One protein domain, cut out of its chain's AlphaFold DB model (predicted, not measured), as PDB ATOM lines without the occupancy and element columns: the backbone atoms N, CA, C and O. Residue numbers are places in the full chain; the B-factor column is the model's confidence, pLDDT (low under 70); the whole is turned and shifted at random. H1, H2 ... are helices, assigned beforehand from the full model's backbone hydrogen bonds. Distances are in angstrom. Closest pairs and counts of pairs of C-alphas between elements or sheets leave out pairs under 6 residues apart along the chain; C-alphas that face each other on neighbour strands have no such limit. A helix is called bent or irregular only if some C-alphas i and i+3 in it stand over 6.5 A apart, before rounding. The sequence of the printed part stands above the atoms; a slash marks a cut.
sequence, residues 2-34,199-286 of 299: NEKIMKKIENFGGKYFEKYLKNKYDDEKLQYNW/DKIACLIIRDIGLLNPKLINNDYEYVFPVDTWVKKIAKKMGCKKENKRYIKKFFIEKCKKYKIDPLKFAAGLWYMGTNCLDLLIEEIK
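This is residues 2 to 34 and 199 to 286 of the 299 residues of an uncharacterized protein of Candidatus Aenigmarchaeota archaeon (UniProt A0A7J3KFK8). One helix, H6, lies in the middle of a small crossed-helix body: H1 crosses it on one side, and H3, H4 and H5 are gathered on the other. H7 leads away beyond the end of H6, and residues 28 to 34, of which 28 to 32 belong to H2, stick out past the end of H1. The printed part has 121 residues with seven named helices, H1 to H7 in order, and no named strand; its class is all helix. It is compact, with a radius of gyration of the C-alphas of 14.4 A and spans of 45 by 38 by 25 A.

H1, residues 3 to 22, begins at C-alpha 3 (-25.602, -14.226, 10.011) and is 26.7 A long. It is irregular, but only just: C-alphas 19 and 22 are 6.8 A apart. H2 is residues 27 to 32, H3 residues 199 to 212 (20.1 A), H4 residues 229 to 237, H5 residues 245 to 258 (19.9 A) and H6 residues 263 to 275 (18.5 A). H7, residues 277 to 286, ends at C-alpha 286 (-8.222, 2.061, 14.952).

H6 is the hub. H1 touches it about perpendicular, at 81 degrees, the closest C-alphas being those of Gly 13 and Gly 269, 3.6 A apart. H3 touches H6 with residues 207 to 211 alone, closest at Arg 207 and Leu 264, C-alphas 5.9 A apart. H4 touches H6, closest at the C-alphas of Trp 230 and Gly 274, 5.6 A. H5 and H6 only just touch, only at the corner, with 3 pairs of C-alphas within 8 A; the closest are Cys 256 and Pro 263, 5.9 A. Every O i to N i+4 pair is within hydrogen-bond range in H2 to H7, and 15 of 16 in H1.

Residues 35 to 198 are not printed; C-alphas 34 and 199 are 23.8 A apart across the cut. The link from H3 to H4 is long. No printed residue is under 70 in pLDDT.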
ATOM      1  N   ASN A   2     -24.737 -15.860  14.482       84.50
ATOM      2  CA  ASN A   2     -25.331 -14.698  13.829       84.50
ATOM      3  C   ASN A   2     -24.888 -14.644  12.356       84.50
ATOM      4  O   ASN A   2     -23.699 -14.786  12.067       84.50
ATOM      5  N   GLU A   3     -25.836 -14.435  11.445       92.19
ATOM      6  CA  GLU A   3     -25.602 -14.226  10.011       92.19
ATOM      7  C   GLU A   3     -24.541 -13.146   9.746       92.19
ATOM      8  O   GLU A   3     -23.674 -13.324   8.890       92.19
ATOM      9  N   LYS A   4     -24.533 -12.071  10.548       93.44
ATOM     10  CA  LYS A   4     -23.557 -10.975  10.437       93.44
ATOM     11  C   LYS A   4     -22.110 -11.461  10.565       93.44
ATOM     12  O   LYS A   4     -21.242 -11.012   9.820       93.44
ATOM     13  N   ILE A   5     -21.845 -12.408  11.471       93.06
ATOM     14  CA  ILE A   5     -20.500 -12.977  11.660       93.06
ATOM     15  C   ILE A   5     -20.098 -13.795  10.428       93.06
ATOM     16  O   ILE A   5     -18.961 -13.702   9.975       93.06
ATOM     17  N   MET A   6     -21.031 -14.563   9.861       95.56
ATOM     18  CA  MET A   6     -20.761 -15.371   8.669       95.56
ATOM     19  C   MET A   6     -20.395 -14.516   7.465       95.56
ATOM     20  O   MET A   6     -19.357 -14.751   6.852       95.56
ATOM     21  N   LYS A   7     -21.199 -13.482   7.192       96.62
ATOM     22  CA  LYS A   7     -20.944 -12.509   6.123       96.62
ATOM     23  C   LYS A   7     -19.605 -11.796   6.313       96.62
ATOM     24  O   LYS A   7     -18.856 -11.599   5.364       96.62
ATOM     25  N   LYS A   8     -19.239 -11.455   7.554       95.06
ATOM     26  CA  LYS A   8     -17.931 -10.843   7.837       95.06
ATOM     27  C   LYS A   8     -16.767 -11.789   7.516       95.06
ATOM     28  O   LYS A   8     -15.775 -11.340   6.947       95.06
ATOM     29  N   ILE A   9     -16.883 -13.076   7.849       96.31
ATOM     30  CA  ILE A   9     -15.860 -14.078   7.508       96.31
ATOM     31  C   ILE A   9     -15.787 -14.274   5.989       96.31
ATOM     32  O   ILE A   9     -14.694 -14.287   5.441       96.31
ATOM     33  N   GLU A  10     -16.919 -14.352   5.290       97.81
ATOM     34  CA  GLU A  10     -16.949 -14.391   3.822       97.81
ATOM     35  C   GLU A  10     -16.239 -13.181   3.193       97.81
ATOM     36  O   GLU A  10     -15.426 -13.350   2.283       97.81
ATOM     37  N   ASN A  11     -16.445 -11.975   3.732       97.25
ATOM     38  CA  ASN A  11     -15.743 -10.771   3.284       97.25
ATOM     39  C   ASN A  11     -14.220 -10.871   3.482       97.25
ATOM     40  O   ASN A  11     -13.454 -10.407   2.636       97.25
ATOM     41  N   PHE A  12     -13.752 -11.512   4.559       97.25
ATOM     42  CA  PHE A  12     -12.328 -11.841   4.703       97.25
ATOM     43  C   PHE A  12     -11.852 -12.848   3.650       97.25
ATOM     44  O   PHE A  12     -10.701 -12.788   3.230       97.25
ATOM     45  N   GLY A  13     -12.734 -13.727   3.175       97.81
ATOM     46  CA  GLY A  13     -12.497 -14.564   2.001       97.81
ATOM     47  C   GLY A  13     -12.283 -13.759   0.726       97.81
ATOM     48  O   GLY A  13     -11.364 -14.049  -0.033       97.81
ATOM     49  N   GLY A  14     -13.070 -12.699   0.527       97.75
ATOM     50  CA  GLY A  14     -12.840 -11.726  -0.545       97.75
ATOM     51  C   GLY A  14     -11.464 -11.061  -0.433       97.75
ATOM     52  O   GLY A  14     -10.705 -11.054  -1.398       97.75
ATOM     53  N   LYS A  15     -11.082 -10.595   0.768       96.69
ATOM     54  CA  LYS A  15      -9.731 -10.046   1.012       96.69
ATOM     55  C   LYS A  15      -8.622 -11.069   0.730       96.69
ATOM     56  O   LYS A  15      -7.572 -10.698   0.211       96.69
ATOM     57  N   TYR A  16      -8.836 -12.342   1.076       97.06
ATOM     58  CA  TYR A  16      -7.904 -13.422   0.748       97.06
ATOM     59  C   TYR A  16      -7.743 -13.572  -0.761       97.06
ATOM     60  O   TYR A  16      -6.614 -13.594  -1.242       97.06
ATOM     61  N   PHE A  17      -8.860 -13.657  -1.486       97.69
ATOM     62  CA  PHE A  17      -8.866 -13.827  -2.933       97.69
ATOM     63  C   PHE A  17      -8.090 -12.708  -3.632       97.69
ATOM     64  O   PHE A  17      -7.173 -12.999  -4.394       97.69
ATOM     65  N   GLU A  18      -8.379 -11.449  -3.307       96.69
ATOM     66  CA  GLU A  18      -7.675 -10.306  -3.896       96.69
ATOM     67  C   GLU A  18      -6.169 -10.352  -3.577       96.69
ATOM     68  O   GLU A  18      -5.336 -10.290  -4.478       96.69
ATOM     69  N   LYS A  19      -5.800 -10.541  -2.300       94.31
ATOM     70  CA  LYS A  19      -4.399 -10.464  -1.847       94.31
ATOM     71  C   LYS A  19      -3.530 -11.638  -2.303       94.31
ATOM     72  O   LYS A  19      -2.358 -11.432  -2.602       94.31
ATOM     73  N   TYR A  20      -4.056 -12.860  -2.266       94.69
ATOM     74  CA  TYR A  20      -3.248 -14.078  -2.407       94.69
ATOM     75  C   TYR A  20      -3.486 -14.842  -3.705       94.69
ATOM     76  O   TYR A  20      -2.655 -15.686  -4.037       94.69
ATOM     77  N   LEU A  21      -4.580 -14.564  -4.423       96.31
ATOM     78  CA  LEU A  21      -4.917 -15.255  -5.665       96.31
ATOM     79  C   LEU A  21      -4.911 -14.293  -6.851       96.31
ATOM     80  O   LEU A  21      -3.989 -14.343  -7.657       96.31
ATOM     81  N   LYS A  22      -5.877 -13.375  -6.922       95.38
ATOM     82  CA  LYS A  22      -6.096 -12.508  -8.087       95.38
ATOM     83  C   LYS A  22      -4.904 -11.605  -8.412       95.38
ATOM     84  O   LYS A  22      -4.510 -11.517  -9.561       95.38
ATOM     85  N   ASN A  23      -4.298 -10.969  -7.408       93.31
ATOM     86  CA  ASN A  23      -3.146 -10.087  -7.641       93.31
ATOM     87  C   ASN A  23      -1.834 -10.850  -7.876       93.31
ATOM     88  O   ASN A  23      -0.810 -10.234  -8.161       93.31
ATOM     89  N   LYS A  24      -1.835 -12.171  -7.671       94.62
ATOM     90  CA  LYS A  24      -0.626 -12.995  -7.705       94.62
ATOM     91  C   LYS A  24      -0.552 -13.880  -8.941       94.62
ATOM     92  O   LYS A  24       0.550 -14.107  -9.435       94.62
ATOM     93  N   TYR A  25      -1.682 -14.406  -9.400       95.94
ATOM     94  CA  TYR A  25      -1.725 -15.345 -10.508       95.94
ATOM     95  C   TYR A  25      -2.512 -14.785 -11.677       95.94
ATOM     96  O   TYR A  25      -3.581 -14.204 -11.512       95.94
ATOM     97  N   ASP A  26      -1.976 -15.049 -12.856       95.12
ATOM     98  CA  ASP A  26      -2.640 -14.865 -14.132       95.12
ATOM     99  C   ASP A  26      -3.275 -16.206 -14.542       95.12
ATOM    100  O   ASP A  26      -2.604 -17.245 -14.518       95.12
ATOM    101  N   ASP A  27      -4.578 -16.208 -14.841       91.62
ATOM    102  CA  ASP A  27      -5.311 -17.451 -15.118       91.62
ATOM    103  C   ASP A  27      -4.843 -18.124 -16.417       91.62
ATOM    104  O   ASP A  27      -4.720 -19.350 -16.455       91.62
ATOM    105  N   GLU A  28      -4.491 -17.356 -17.451       94.12
ATOM    106  CA  GLU A  28      -3.948 -17.923 -18.688       94.12
ATOM    107  C   GLU A  28      -2.593 -18.579 -18.423       94.12
ATOM    108  O   GLU A  28      -2.370 -19.737 -18.794       94.12
ATOM    109  N   LYS A  29      -1.706 -17.899 -17.687       96.69
ATOM    110  CA  LYS A  29      -0.416 -18.475 -17.292       96.69
ATOM    111  C   LYS A  29      -0.597 -19.752 -16.480       96.69
ATOM    112  O   LYS A  29       0.102 -20.726 -16.743       96.69
ATOM    113  N   LEU A  30      -1.542 -19.811 -15.542       97.06
ATOM    114  CA  LEU A  30      -1.803 -21.043 -14.787       97.06
ATOM    115  C   LEU A  30      -2.259 -22.206 -15.682       97.06
ATOM    116  O   LEU A  30      -1.936 -23.362 -15.396       97.06
ATOM    117  N   GLN A  31      -2.981 -21.932 -16.769       96.25
ATOM    118  CA  GLN A  31      -3.474 -22.963 -17.684       96.25
ATOM    119  C   GLN A  31      -2.416 -23.435 -18.693       96.25
ATOM    120  O   GLN A  31      -2.358 -24.632 -18.986       96.25
ATOM    121  N   TYR A  32      -1.535 -22.552 -19.172       95.94
ATOM    122  CA  TYR A  32      -0.589 -22.884 -20.249       95.94
ATOM    123  C   TYR A  32       0.867 -23.037 -19.792       95.94
ATOM    124  O   TYR A  32       1.631 -23.770 -20.418       95.94
ATOM    125  N   ASN A  33       1.254 -22.435 -18.667       97.81
ATOM    126  CA  ASN A  33       2.610 -22.507 -18.136       97.81
ATOM    127  C   ASN A  33       2.697 -23.518 -16.979       97.81
ATOM    128  O   ASN A  33       2.276 -23.266 -15.847       97.81
ATOM    129  N   TRP A  34       3.289 -24.684 -17.259       98.12
ATOM    130  CA  TRP A  34       3.432 -25.770 -16.279       98.12
ATOM    131  C   TRP A  34       4.242 -25.364 -15.044       98.12
ATOM    132  O   TRP A  34       4.016 -25.892 -13.952       98.12
ATOM    133  N   ASP A 199      -5.061 -33.903   4.091       96.31
ATOM    134  CA  ASP A 199      -6.398 -33.287   4.006       96.31
ATOM    135  C   ASP A 199      -6.401 -31.747   3.991       96.31
ATOM    136  O   ASP A 199      -6.990 -31.138   3.108       96.31
ATOM    137  N   LYS A 200      -5.687 -31.104   4.928       95.44
ATOM    138  CA  LYS A 200      -5.604 -29.636   4.995       95.44
ATOM    139  C   LYS A 200      -5.067 -29.042   3.687       95.44
ATOM    140  O   LYS A 200      -5.637 -28.088   3.183       95.44
ATOM    141  N   ILE A 201      -3.954 -29.570   3.189       97.25
ATOM    142  CA  ILE A 201      -3.248 -29.029   2.022       97.25
ATOM    143  C   ILE A 201      -4.055 -29.293   0.758       97.25
ATOM    144  O   ILE A 201      -4.231 -28.380  -0.039       97.25
ATOM    145  N   ALA A 202      -4.597 -30.504   0.615       98.44
ATOM    146  CA  ALA A 202      -5.470 -30.831  -0.504       98.44
ATOM    147  C   ALA A 202      -6.672 -29.871  -0.564       98.44
ATOM    148  O   ALA A 202      -6.957 -29.306  -1.615       98.44
ATOM    149  N   CYS A 203      -7.307 -29.595   0.583       98.31
ATOM    150  CA  CYS A 203      -8.403 -28.634   0.649       98.31
ATOM    151  C   CYS A 203      -7.988 -27.186   0.351       98.31
ATOM    152  O   CYS A 203      -8.779 -26.465  -0.246       98.31
ATOM    153  N   LEU A 204      -6.783 -26.750   0.753       97.31
ATOM    154  CA  LEU A 204      -6.262 -25.422   0.391       97.31
ATOM    155  C   LEU A 204      -6.168 -25.279  -1.134       97.31
ATOM    156  O   LEU A 204      -6.704 -24.326  -1.688       97.31
ATOM    157  N   ILE A 205      -5.550 -26.263  -1.796       98.56
ATOM    158  CA  ILE A 205      -5.329 -26.260  -3.248       98.56
ATOM    159  C   ILE A 205      -6.664 -26.256  -3.999       98.56
ATOM    160  O   ILE A 205      -6.880 -25.406  -4.857       98.56
ATOM    161  N   ILE A 206      -7.577 -27.171  -3.659       98.69
ATOM    162  CA  ILE A 206      -8.884 -27.280  -4.324       98.69
ATOM    163  C   ILE A 206      -9.702 -26.003  -4.151       98.69
ATOM    164  O   ILE A 206     -10.293 -25.514  -5.112       98.69
ATOM    165  N   ARG A 207      -9.741 -25.453  -2.933       98.44
ATOM    166  CA  ARG A 207     -10.453 -24.204  -2.658       98.44
ATOM    167  C   ARG A 207      -9.904 -23.066  -3.513       98.44
ATOM    168  O   ARG A 207     -10.693 -22.311  -4.064       98.44
ATOM    169  N   ASP A 208      -8.584 -22.948  -3.629       98.62
ATOM    170  CA  ASP A 208      -7.962 -21.853  -4.376       98.62
ATOM    171  C   ASP A 208      -8.188 -21.998  -5.887       98.62
ATOM    172  O   ASP A 208      -8.491 -21.005  -6.543       98.62
ATOM    173  N   ILE A 209      -8.177 -23.229  -6.418       98.56
ATOM    174  CA  ILE A 209      -8.628 -23.506  -7.792       98.56
ATOM    175  C   ILE A 209     -10.091 -23.072  -7.965       98.56
ATOM    176  O   ILE A 209     -10.412 -22.357  -8.908       98.56
ATOM    177  N   GLY A 210     -10.984 -23.449  -7.048       98.25
ATOM    178  CA  GLY A 210     -12.396 -23.064  -7.129       98.25
ATOM    179  C   GLY A 210     -12.648 -21.556  -6.985       98.25
ATOM    180  O   GLY A 210     -13.587 -21.040  -7.579       98.25
ATOM    181  N   LEU A 211     -11.812 -20.832  -6.234       98.25
ATOM    182  CA  LEU A 211     -11.898 -19.371  -6.118       98.25
ATOM    183  C   LEU A 211     -11.435 -18.659  -7.393       98.25
ATOM    184  O   LEU A 211     -12.035 -17.658  -7.773       98.25
ATOM    185  N   LEU A 212     -10.390 -19.176  -8.048       98.06
ATOM    186  CA  LEU A 212      -9.911 -18.673  -9.340       98.06
ATOM    187  C   LEU A 212     -10.865 -19.008 -10.496       98.06
ATOM    188  O   LEU A 212     -10.858 -18.321 -11.508       98.06
ATOM    189  N   ASN A 213     -11.711 -20.029 -10.336       97.44
ATOM    190  CA  ASN A 213     -12.648 -20.492 -11.358       97.44
ATOM    191  C   ASN A 213     -14.085 -20.454 -10.810       97.44
ATOM    192  O   ASN A 213     -14.602 -21.481 -10.357       97.44
ATOM    193  N   PRO A 214     -14.755 -19.287 -10.819       94.56
ATOM    194  CA  PRO A 214     -16.119 -19.164 -10.320       94.56
ATOM    195  C   PRO A 214     -17.051 -20.211 -10.938       94.56
ATOM    196  O   PRO A 214     -17.001 -20.470 -12.137       94.56
ATOM    197  N   LYS A 215     -17.938 -20.783 -10.116       94.38
ATOM    198  CA  LYS A 215     -18.900 -21.849 -10.477       94.38
ATOM    199  C   LYS A 215     -18.301 -23.235 -10.748       94.38
ATOM    200  O   LYS A 215     -19.079 -24.178 -10.850       94.38
ATOM    201  N   LEU A 216     -16.973 -23.391 -10.774       97.56
ATOM    202  CA  LEU A 216     -16.323 -24.696 -10.935       97.56
ATOM    203  C   LEU A 216     -16.720 -25.688  -9.828       97.56
ATOM    204  O   LEU A 216     -16.911 -26.872 -10.087       97.56
ATOM    205  N   ILE A 217     -16.845 -25.204  -8.588       97.50
ATOM    206  CA  ILE A 217     -17.225 -26.012  -7.424       97.50
ATOM    207  C   ILE A 217     -18.581 -25.539  -6.897       97.50
ATOM    208  O   ILE A 217     -18.685 -24.487  -6.261       97.50
ATOM    209  N   ASN A 218     -19.621 -26.336  -7.134       94.50
ATOM    210  CA  ASN A 218     -20.994 -26.073  -6.683       94.50
ATOM    211  C   ASN A 218     -21.545 -27.143  -5.714       94.50
ATOM    212  O   ASN A 218     -22.648 -27.005  -5.184       94.50
ATOM    213  N   ASN A 219     -20.768 -28.191  -5.454       94.00
ATOM    214  CA  ASN A 219     -21.073 -29.287  -4.542       94.00
ATOM    215  C   ASN A 219     -19.784 -29.759  -3.841       94.00
ATOM    216  O   ASN A 219     -18.753 -29.091  -3.925       94.00
ATOM    217  N   ASP A 220     -19.861 -30.862  -3.088       95.69
ATOM    218  CA  ASP A 220     -18.696 -31.514  -2.466       95.69
ATOM    219  C   ASP A 220     -17.814 -30.569  -1.628       95.69
ATOM    220  O   ASP A 220     -16.584 -30.678  -1.545       95.69
ATOM    221  N   TYR A 221     -18.461 -29.601  -0.974       97.56
ATOM    222  CA  TYR A 221     -17.777 -28.549  -0.234       97.56
ATOM    223  C   TYR A 221     -16.910 -29.095   0.908       97.56
ATOM    224  O   TYR A 221     -16.002 -28.408   1.359       97.56
ATOM    225  N   GLU A 222     -17.085 -30.331   1.378       97.31
ATOM    226  CA  GLU A 222     -16.181 -30.926   2.365       97.31
ATOM    227  C   GLU A 222     -14.710 -30.952   1.917       97.31
ATOM    228  O   GLU A 222     -13.815 -30.966   2.770       97.31
ATOM    229  N   TYR A 223     -14.429 -30.896   0.615       98.25
ATOM    230  CA  TYR A 223     -13.064 -30.860   0.093       98.25
ATOM    231  C   TYR A 223     -12.505 -29.444  -0.083       98.25
ATOM    232  O   TYR A 223     -11.342 -29.327  -0.445       98.25
ATOM    233  N   VAL A 224     -13.251 -28.377   0.242       97.19
ATOM    234  CA  VAL A 224     -12.749 -26.983   0.186       97.19
ATOM    235  C   VAL A 224     -12.439 -26.378   1.560       97.19
ATOM    236  O   VAL A 224     -11.943 -25.258   1.653       97.19
ATOM    237  N   PHE A 225     -12.709 -27.104   2.652       96.88
ATOM    238  CA  PHE A 225     -12.501 -26.626   4.025       96.88
ATOM    239  C   PHE A 225     -11.205 -27.183   4.641       96.88
ATOM    240  O   PHE A 225     -11.202 -28.298   5.176       96.88
ATOM    241  N   PRO A 226     -10.098 -26.420   4.653       94.69
ATOM    242  CA  PRO A 226      -8.834 -26.855   5.243       94.69
ATOM    243  C   PRO A 226      -8.877 -26.775   6.776       94.69
ATOM    244  O   PRO A 226      -8.427 -25.803   7.380       94.69
ATOM    245  N   VAL A 227      -9.416 -27.804   7.437       94.38
ATOM    246  CA  VAL A 227      -9.563 -27.804   8.904       94.38
ATOM    247  C   VAL A 227      -8.205 -27.959   9.599       94.38
ATOM    248  O   VAL A 227      -7.685 -29.070   9.772       94.38
ATOM    249  N   ASP A 228      -7.656 -26.832  10.041       90.75
ATOM    250  CA  ASP A 228      -6.455 -26.729  10.864       90.75
ATOM    251  C   ASP A 228      -6.763 -26.268  12.300       90.75
ATOM    252  O   ASP A 228      -7.910 -26.276  12.750       90.75
ATOM    253  N   THR A 229      -5.725 -25.905  13.055       89.62
ATOM    254  CA  THR A 229      -5.860 -25.444  14.442       89.62
ATOM    255  C   THR A 229      -6.732 -24.193  14.569       89.62
ATOM    256  O   THR A 229      -7.510 -24.104  15.519       89.62
ATOM    257  N   TRP A 230      -6.644 -23.240  13.637       89.69
ATOM    258  CA  TRP A 230      -7.458 -22.023  13.677       89.69
ATOM    259  C   TRP A 230      -8.911 -22.329  13.358       89.69
ATOM    260  O   TRP A 230      -9.794 -21.959  14.131       89.69
ATOM    261  N   VAL A 231      -9.154 -23.092  12.293       93.00
ATOM    262  CA  VAL A 231     -10.510 -23.496  11.904       93.00
ATOM    263  C   VAL A 231     -11.196 -24.275  13.031       93.00
ATOM    264  O   VAL A 231     -12.357 -24.012  13.335       93.00
ATOM    265  N   LYS A 232     -10.472 -25.166  13.725       93.94
ATOM    266  CA  LYS A 232     -10.977 -25.871  14.919       93.94
ATOM    267  C   LYS A 232     -11.352 -24.919  16.056       93.94
ATOM    268  O   LYS A 232     -12.437 -25.038  16.622       93.94
ATOM    269  N   LYS A 233     -10.472 -23.969  16.392       91.94
ATOM    270  CA  LYS A 233     -10.717 -22.981  17.458       91.94
ATOM    271  C   LYS A 233     -11.935 -22.111  17.144       91.94
ATOM    272  O   LYS A 233     -12.762 -21.887  18.026       91.94
ATOM    273  N   ILE A 234     -12.059 -21.662  15.895       92.12
ATOM    274  CA  ILE A 234     -13.202 -20.875  15.426       92.12
ATOM    275  C   ILE A 234     -14.478 -21.716  15.501       92.12
ATOM    276  O   ILE A 234     -15.454 -21.268  16.093       92.12
ATOM    277  N   ALA A 235     -14.458 -22.961  15.013       94.25
ATOM    278  CA  ALA A 235     -15.608 -23.862  15.080       94.25
ATOM    279  C   ALA A 235     -16.115 -24.042  16.518       94.25
ATOM    280  O   ALA A 235     -17.310 -23.887  16.769       94.25
ATOM    281  N   LYS A 236     -15.207 -24.292  17.473       94.12
ATOM    282  CA  LYS A 236     -15.539 -24.415  18.901       94.12
ATOM    283  C   LYS A 236     -16.184 -23.136  19.440       94.12
ATOM    284  O   LYS A 236     -17.258 -23.201  20.031       94.12
ATOM    285  N   LYS A 237     -15.580 -21.968  19.182       91.94
ATOM    286  CA  LYS A 237     -16.135 -20.657  19.583       91.94
ATOM    287  C   LYS A 237     -17.491 -20.358  18.934       91.94
ATOM    288  O   LYS A 237     -18.296 -19.640  19.509       91.94
ATOM    289  N   MET A 238     -17.760 -20.925  17.762       90.38
ATOM    290  CA  MET A 238     -19.033 -20.790  17.051       90.38
ATOM    291  C   MET A 238     -20.088 -21.831  17.461       90.38
ATOM    292  O   MET A 238     -21.183 -21.843  16.894       90.38
ATOM    293  N   GLY A 239     -19.793 -22.683  18.450       92.06
ATOM    294  CA  GLY A 239     -20.734 -23.655  19.014       92.06
ATOM    295  C   GLY A 239     -20.665 -25.056  18.403       92.06
ATOM    296  O   GLY A 239     -21.552 -25.874  18.654       92.06
ATOM    297  N   CYS A 240     -19.637 -25.374  17.610       93.31
ATOM    298  CA  CYS A 240     -19.394 -26.750  17.179       93.31
ATOM    299  C   CYS A 240     -18.863 -27.576  18.361       93.31
ATOM    300  O   CYS A 240     -17.736 -27.373  18.813       93.31
ATOM    301  N   LYS A 241     -19.672 -28.518  18.861       90.94
ATOM    302  CA  LYS A 241     -19.326 -29.366  20.019       90.94
ATOM    303  C   LYS A 241     -18.328 -30.487  19.696       90.94
ATOM    304  O   LYS A 241     -17.750 -31.068  20.606       90.94
ATOM    305  N   LYS A 242     -18.148 -30.828  18.415       91.00
ATOM    306  CA  LYS A 242     -17.323 -31.964  17.974       91.00
ATOM    307  C   LYS A 242     -15.983 -31.475  17.429       91.00
ATOM    308  O   LYS A 242     -15.950 -30.641  16.534       91.00
ATOM    309  N   GLU A 243     -14.881 -32.057  17.900       88.25
ATOM    310  CA  GLU A 243     -13.527 -31.687  17.445       88.25
ATOM    311  C   GLU A 243     -13.080 -32.403  16.158       88.25
ATOM    312  O   GLU A 243     -12.070 -32.054  15.536       88.25
ATOM    313  N   ASN A 244     -13.829 -33.425  15.742       93.88
ATOM    314  CA  ASN A 244     -13.529 -34.199  14.549       93.88
ATOM    315  C   ASN A 244     -13.741 -33.356  13.275       93.88
ATOM    316  O   ASN A 244     -14.774 -32.709  13.088       93.88
ATOM    317  N   LYS A 245     -12.758 -33.411  12.365       94.81
ATOM    318  CA  LYS A 245     -12.715 -32.587  11.149       94.81
ATOM    319  C   LYS A 245     -13.947 -32.739  10.261       94.81
ATOM    320  O   LYS A 245     -14.429 -31.737   9.749       94.81
ATOM    321  N   ARG A 246     -14.472 -33.956  10.091       95.62
ATOM    322  CA  ARG A 246     -15.657 -34.216   9.258       95.62
ATOM    323  C   ARG A 246     -16.875 -33.467   9.794       95.62
ATOM    324  O   ARG A 246     -17.602 -32.847   9.023       95.62
ATOM    325  N   TYR A 247     -17.064 -33.472  11.112       96.25
ATOM    326  CA  TYR A 247     -18.157 -32.738  11.747       96.25
ATOM    327  C   TYR A 247     -17.962 -31.225  11.684       96.25
ATOM    328  O   TYR A 247     -18.935 -30.515  11.467       96.25
ATOM    329  N   ILE A 248     -16.727 -30.732  11.808       97.12
ATOM    330  CA  ILE A 248     -16.424 -29.304  11.641       97.12
ATOM    331  C   ILE A 248     -16.736 -28.836  10.213       97.12
ATOM    332  O   ILE A 248     -17.394 -27.812  10.039       97.12
ATOM    333  N   LYS A 249     -16.317 -29.601   9.194       97.62
ATOM    334  CA  LYS A 249     -16.643 -29.327   7.784       97.62
ATOM    335  C   LYS A 249     -18.158 -29.266   7.586       97.62
ATOM    336  O   LYS A 249     -18.672 -28.252   7.126       97.62
ATOM    337  N   LYS A 250     -18.876 -30.309   8.022       97.25
ATOM    338  CA  LYS A 250     -20.344 -30.376   7.936       97.25
ATOM    339  C   LYS A 250     -21.014 -29.188   8.636       97.25
ATOM    340  O   LYS A 250     -21.868 -28.545   8.037       97.25
ATOM    341  N   PHE A 251     -20.572 -28.854   9.849       96.94
ATOM    342  CA  PHE A 251     -21.075 -27.712  10.610       96.94
ATOM    343  C   PHE A 251     -20.970 -26.407   9.814       96.94
ATOM    344  O   PHE A 251     -21.960 -25.692   9.689       96.94
ATOM    345  N   PHE A 252     -19.806 -26.092   9.240       97.12
ATOM    346  CA  PHE A 252     -19.659 -24.859   8.466       97.12
ATOM    347  C   PHE A 252     -20.454 -24.873   7.162       97.12
ATOM    348  O   PHE A 252     -21.082 -23.865   6.843       97.12
ATOM    349  N   ILE A 253     -20.494 -25.999   6.448       97.50
ATOM    350  CA  ILE A 253     -21.256 -26.139   5.199       97.50
ATOM    351  C   ILE A 253     -22.750 -25.905   5.445       97.50
ATOM    352  O   ILE A 253     -23.374 -25.123   4.732       97.50
ATOM    353  N   GLU A 254     -23.327 -26.523   6.478       96.94
ATOM    354  CA  GLU A 254     -24.737 -26.334   6.844       96.94
ATOM    355  C   GLU A 254     -25.051 -24.874   7.172       96.94
ATOM    356  O   GLU A 254     -26.098 -24.350   6.792       96.94
ATOM    357  N   LYS A 255     -24.129 -24.182   7.846       96.56
ATOM    358  CA  LYS A 255     -24.296 -22.758   8.132       96.56
ATOM    359  C   LYS A 255     -24.169 -21.889   6.888       96.56
ATOM    360  O   LYS A 255     -24.943 -20.947   6.762       96.56
ATOM    361  N   CYS A 256     -23.242 -22.200   5.983       97.56
ATOM    362  CA  CYS A 256     -23.119 -21.474   4.722       97.56
ATOM    363  C   CYS A 256     -24.407 -21.608   3.903       97.56
ATOM    364  O   CYS A 256     -24.966 -20.600   3.486       97.56
ATOM    365  N   LYS A 257     -24.951 -22.829   3.798       96.50
ATOM    366  CA  LYS A 257     -26.246 -23.091   3.151       96.50
ATOM    367  C   LYS A 257     -27.384 -22.306   3.807       96.50
ATOM    368  O   LYS A 257     -28.114 -21.606   3.114       96.50
ATOM    369  N   LYS A 258     -27.503 -22.366   5.140       96.75
ATOM    370  CA  LYS A 258     -28.553 -21.656   5.893       96.75
ATOM    371  C   LYS A 258     -28.549 -20.145   5.634       96.75
ATOM    372  O   LYS A 258     -29.615 -19.549   5.549       96.75
ATOM    373  N   TYR A 259     -27.369 -19.534   5.554       96.75
ATOM    374  CA  TYR A 259     -27.215 -18.080   5.436       96.75
ATOM    375  C   TYR A 259     -26.891 -17.603   4.013       96.75
ATOM    376  O   TYR A 259     -26.564 -16.432   3.847       96.75
ATOM    377  N   LYS A 260     -26.983 -18.485   3.006       96.69
ATOM    378  CA  LYS A 260     -26.665 -18.194   1.595       96.69
ATOM    379  C   LYS A 260     -25.274 -17.560   1.412       96.69
ATOM    380  O   LYS A 260     -25.122 -16.567   0.713       96.69
ATOM    381  N   ILE A 261     -24.277 -18.140   2.074       97.62
ATOM    382  CA  ILE A 261     -22.870 -17.717   2.043       97.62
ATOM    383  C   ILE A 261     -22.095 -18.617   1.086       97.62
ATOM    384  O   ILE A 261     -22.289 -19.837   1.114       97.62
ATOM    385  N   ASP A 262     -21.181 -18.043   0.305       97.75
ATOM    386  CA  ASP A 262     -20.250 -18.786  -0.543       97.75
ATOM    387  C   ASP A 262     -19.297 -19.638   0.327       97.75
ATOM    388  O   ASP A 262     -18.485 -19.089   1.087       97.75
ATOM    389  N   PRO A 263     -19.351 -20.984   0.243       97.88
ATOM    390  CA  PRO A 263     -18.528 -21.843   1.090       97.88
ATOM    391  C   PRO A 263     -17.022 -21.719   0.827       97.88
ATOM    392  O   PRO A 263     -16.237 -21.902   1.760       97.88
ATOM    393  N   LEU A 264     -16.600 -21.404  -0.401       98.44
ATOM    394  CA  LEU A 264     -15.186 -21.261  -0.757       98.44
ATOM    395  C   LEU A 264     -14.629 -19.965  -0.173       98.44
ATOM    396  O   LEU A 264     -13.589 -19.990   0.496       98.44
ATOM    397  N   LYS A 265     -15.343 -18.847  -0.357       98.31
ATOM    398  CA  LYS A 265     -14.967 -17.562   0.252       98.31
ATOM    399  C   LYS A 265     -14.988 -17.667   1.767       98.31
ATOM    400  O   LYS A 265     -14.035 -17.258   2.422       98.31
ATOM    401  N   PHE A 266     -16.008 -18.290   2.347       98.06
ATOM    402  CA  PHE A 266     -16.055 -18.498   3.788       98.06
ATOM    403  C   PHE A 266     -14.873 -19.345   4.295       98.06
ATOM    404  O   PHE A 266     -14.218 -18.967   5.268       98.06
ATOM    405  N   ALA A 267     -14.532 -20.446   3.616       97.69
ATOM    406  CA  ALA A 267     -13.377 -21.276   3.963       97.69
ATOM    407  C   ALA A 267     -12.039 -20.521   3.850       97.69
ATOM    408  O   ALA A 267     -11.160 -20.688   4.702       97.69
ATOM    409  N   ALA A 268     -11.872 -19.673   2.831       97.69
ATOM    410  CA  ALA A 268     -10.717 -18.784   2.709       97.69
ATOM    411  C   ALA A 268     -10.688 -17.732   3.825       97.69
ATOM    412  O   ALA A 268      -9.644 -17.493   4.428       97.69
ATOM    413  N   GLY A 269     -11.845 -17.168   4.165       97.25
ATOM    414  CA  GLY A 269     -12.004 -16.175   5.218       97.25
ATOM    415  C   GLY A 269     -11.660 -16.693   6.607       97.25
ATOM    416  O   GLY A 269     -10.988 -15.999   7.369       97.25
ATOM    417  N   LEU A 270     -12.039 -17.937   6.924       95.75
ATOM    418  CA  LEU A 270     -11.630 -18.603   8.164       95.75
ATOM    419  C   LEU A 270     -10.103 -18.653   8.295       95.75
ATOM    420  O   LEU A 270      -9.558 -18.376   9.365       95.75
ATOM    421  N   TRP A 271      -9.415 -18.991   7.202       93.38
ATOM    422  CA  TRP A 271      -7.959 -19.063   7.179       93.38
ATOM    423  C   TRP A 271      -7.319 -17.671   7.247       93.38
ATOM    424  O   TRP A 271      -6.414 -17.446   8.051       93.38
ATOM    425  N   TYR A 272      -7.825 -16.715   6.463       94.25
ATOM    426  CA  TYR A 272      -7.348 -15.333   6.443       94.25
ATOM    427  C   TYR A 272      -7.445 -14.679   7.819       94.25
ATOM    428  O   TYR A 272      -6.476 -14.085   8.287       94.25
ATOM    429  N   MET A 273      -8.589 -14.840   8.488       92.69
ATOM    430  CA  MET A 273      -8.818 -14.312   9.827       92.69
ATOM    431  C   MET A 273      -7.840 -14.903  10.848       92.69
ATOM    432  O   MET A 273      -7.321 -14.172  11.685       92.69
ATOM    433  N   GLY A 274      -7.563 -16.210  10.775       88.38
ATOM    434  CA  GLY A 274      -6.599 -16.861  11.667       88.38
ATOM    435  C   GLY A 274      -5.162 -16.378  11.454       88.38
ATOM    436  O   GLY A 274      -4.435 -16.156  12.419       88.38
ATOM    437  N   THR A 275      -4.753 -16.187  10.199       86.19
ATOM    438  CA  THR A 275      -3.379 -15.793   9.850       86.19
ATOM    439  C   THR A 275      -3.105 -14.300  10.054       86.19
ATOM    440  O   THR A 275      -1.975 -13.938  10.364       86.19
ATOM    441  N   ASN A 276      -4.120 -13.441   9.919       89.75
ATOM    442  CA  ASN A 276      -3.996 -11.980  10.019       89.75
ATOM    443  C   ASN A 276      -4.696 -11.435  11.280       89.75
ATOM    444  O   ASN A 276      -5.155 -10.297  11.298       89.75
ATOM    445  N   CYS A 277      -4.843 -12.248  12.334       88.81
ATOM    446  CA  CYS A 277      -5.680 -11.893  13.485       88.81
ATOM    447  C   CYS A 277      -5.220 -10.617  14.207       88.81
ATOM    448  O   CYS A 277      -6.059  -9.845  14.658       88.81
ATOM    449  N   LEU A 278      -3.903 -10.399  14.306       88.44
ATOM    450  CA  LEU A 278      -3.334  -9.209  14.939       88.44
ATOM    451  C   LEU A 278      -3.609  -7.955  14.103       88.44
ATOM    452  O   LEU A 278      -4.098  -6.968  14.642       88.44
ATOM    453  N   ASP A 279      -3.365  -8.020  12.794       89.25
ATOM    454  CA  ASP A 279      -3.604  -6.896  11.883       89.25
ATOM    455  C   ASP A 279      -5.085  -6.506  11.872       89.25
ATOM    456  O   ASP A 279      -5.427  -5.334  11.997       89.25
ATOM    457  N   LEU A 280      -5.976  -7.503  11.822       90.06
ATOM    458  CA  LEU A 280      -7.418  -7.283  11.901       90.06
ATOM    459  C   LEU A 280      -7.838  -6.664  13.240       90.06
ATOM    460  O   LEU A 280      -8.698  -5.789  13.257       90.06
ATOM    461  N   LEU A 281      -7.240  -7.089  14.358       89.06
ATOM    462  CA  LEU A 281      -7.513  -6.490  15.665       89.06
ATOM    463  C   LEU A 281      -7.074  -5.021  15.701       89.06
ATOM    464  O   LEU A 281      -7.829  -4.174  16.167       89.06
ATOM    465  N   ILE A 282      -5.889  -4.710  15.170       89.19
ATOM    466  CA  ILE A 282      -5.381  -3.335  15.079       89.19
ATOM    467  C   ILE A 282      -6.288  -2.476  14.185       89.19
ATOM    468  O   ILE A 282      -6.599  -1.344  14.551       89.19
ATOM    469  N   GLU A 283      -6.747  -2.996  13.040       88.25
ATOM    470  CA  GLU A 283      -7.710  -2.307  12.166       88.25
ATOM    471  C   GLU A 283      -9.013  -1.966  12.906       88.25
ATOM    472  O   GLU A 283      -9.532  -0.861  12.755       88.25
ATOM    473  N   GLU A 284      -9.552  -2.891  13.703       86.38
ATOM    474  CA  GLU A 284     -10.782  -2.650  14.465       86.38
ATOM    475  C   GLU A 284     -10.558  -1.680  15.640       86.38
ATOM    476  O   GLU A 284     -11.373  -0.783  15.840       86.38
ATOM    477  N   ILE A 285      -9.428  -1.766  16.358       88.19
ATOM    478  CA  ILE A 285      -9.067  -0.789  17.405       88.19
ATOM    479  C   ILE A 285      -8.955   0.620  16.814       88.19
ATOM    480  O   ILE A 285      -9.488   1.570  17.386       88.19
ATOM    481  N   LYS A 286      -8.320   0.767  15.644       86.81
ATOM    482  CA  LYS A 286      -8.222   2.061  14.952       86.81
ATOM    483  C   LYS A 286      -9.598   2.636  14.633       86.81
ATOM    484  O   LYS A 286      -9.809   3.819  14.861       86.81
TER     485      LYS A 286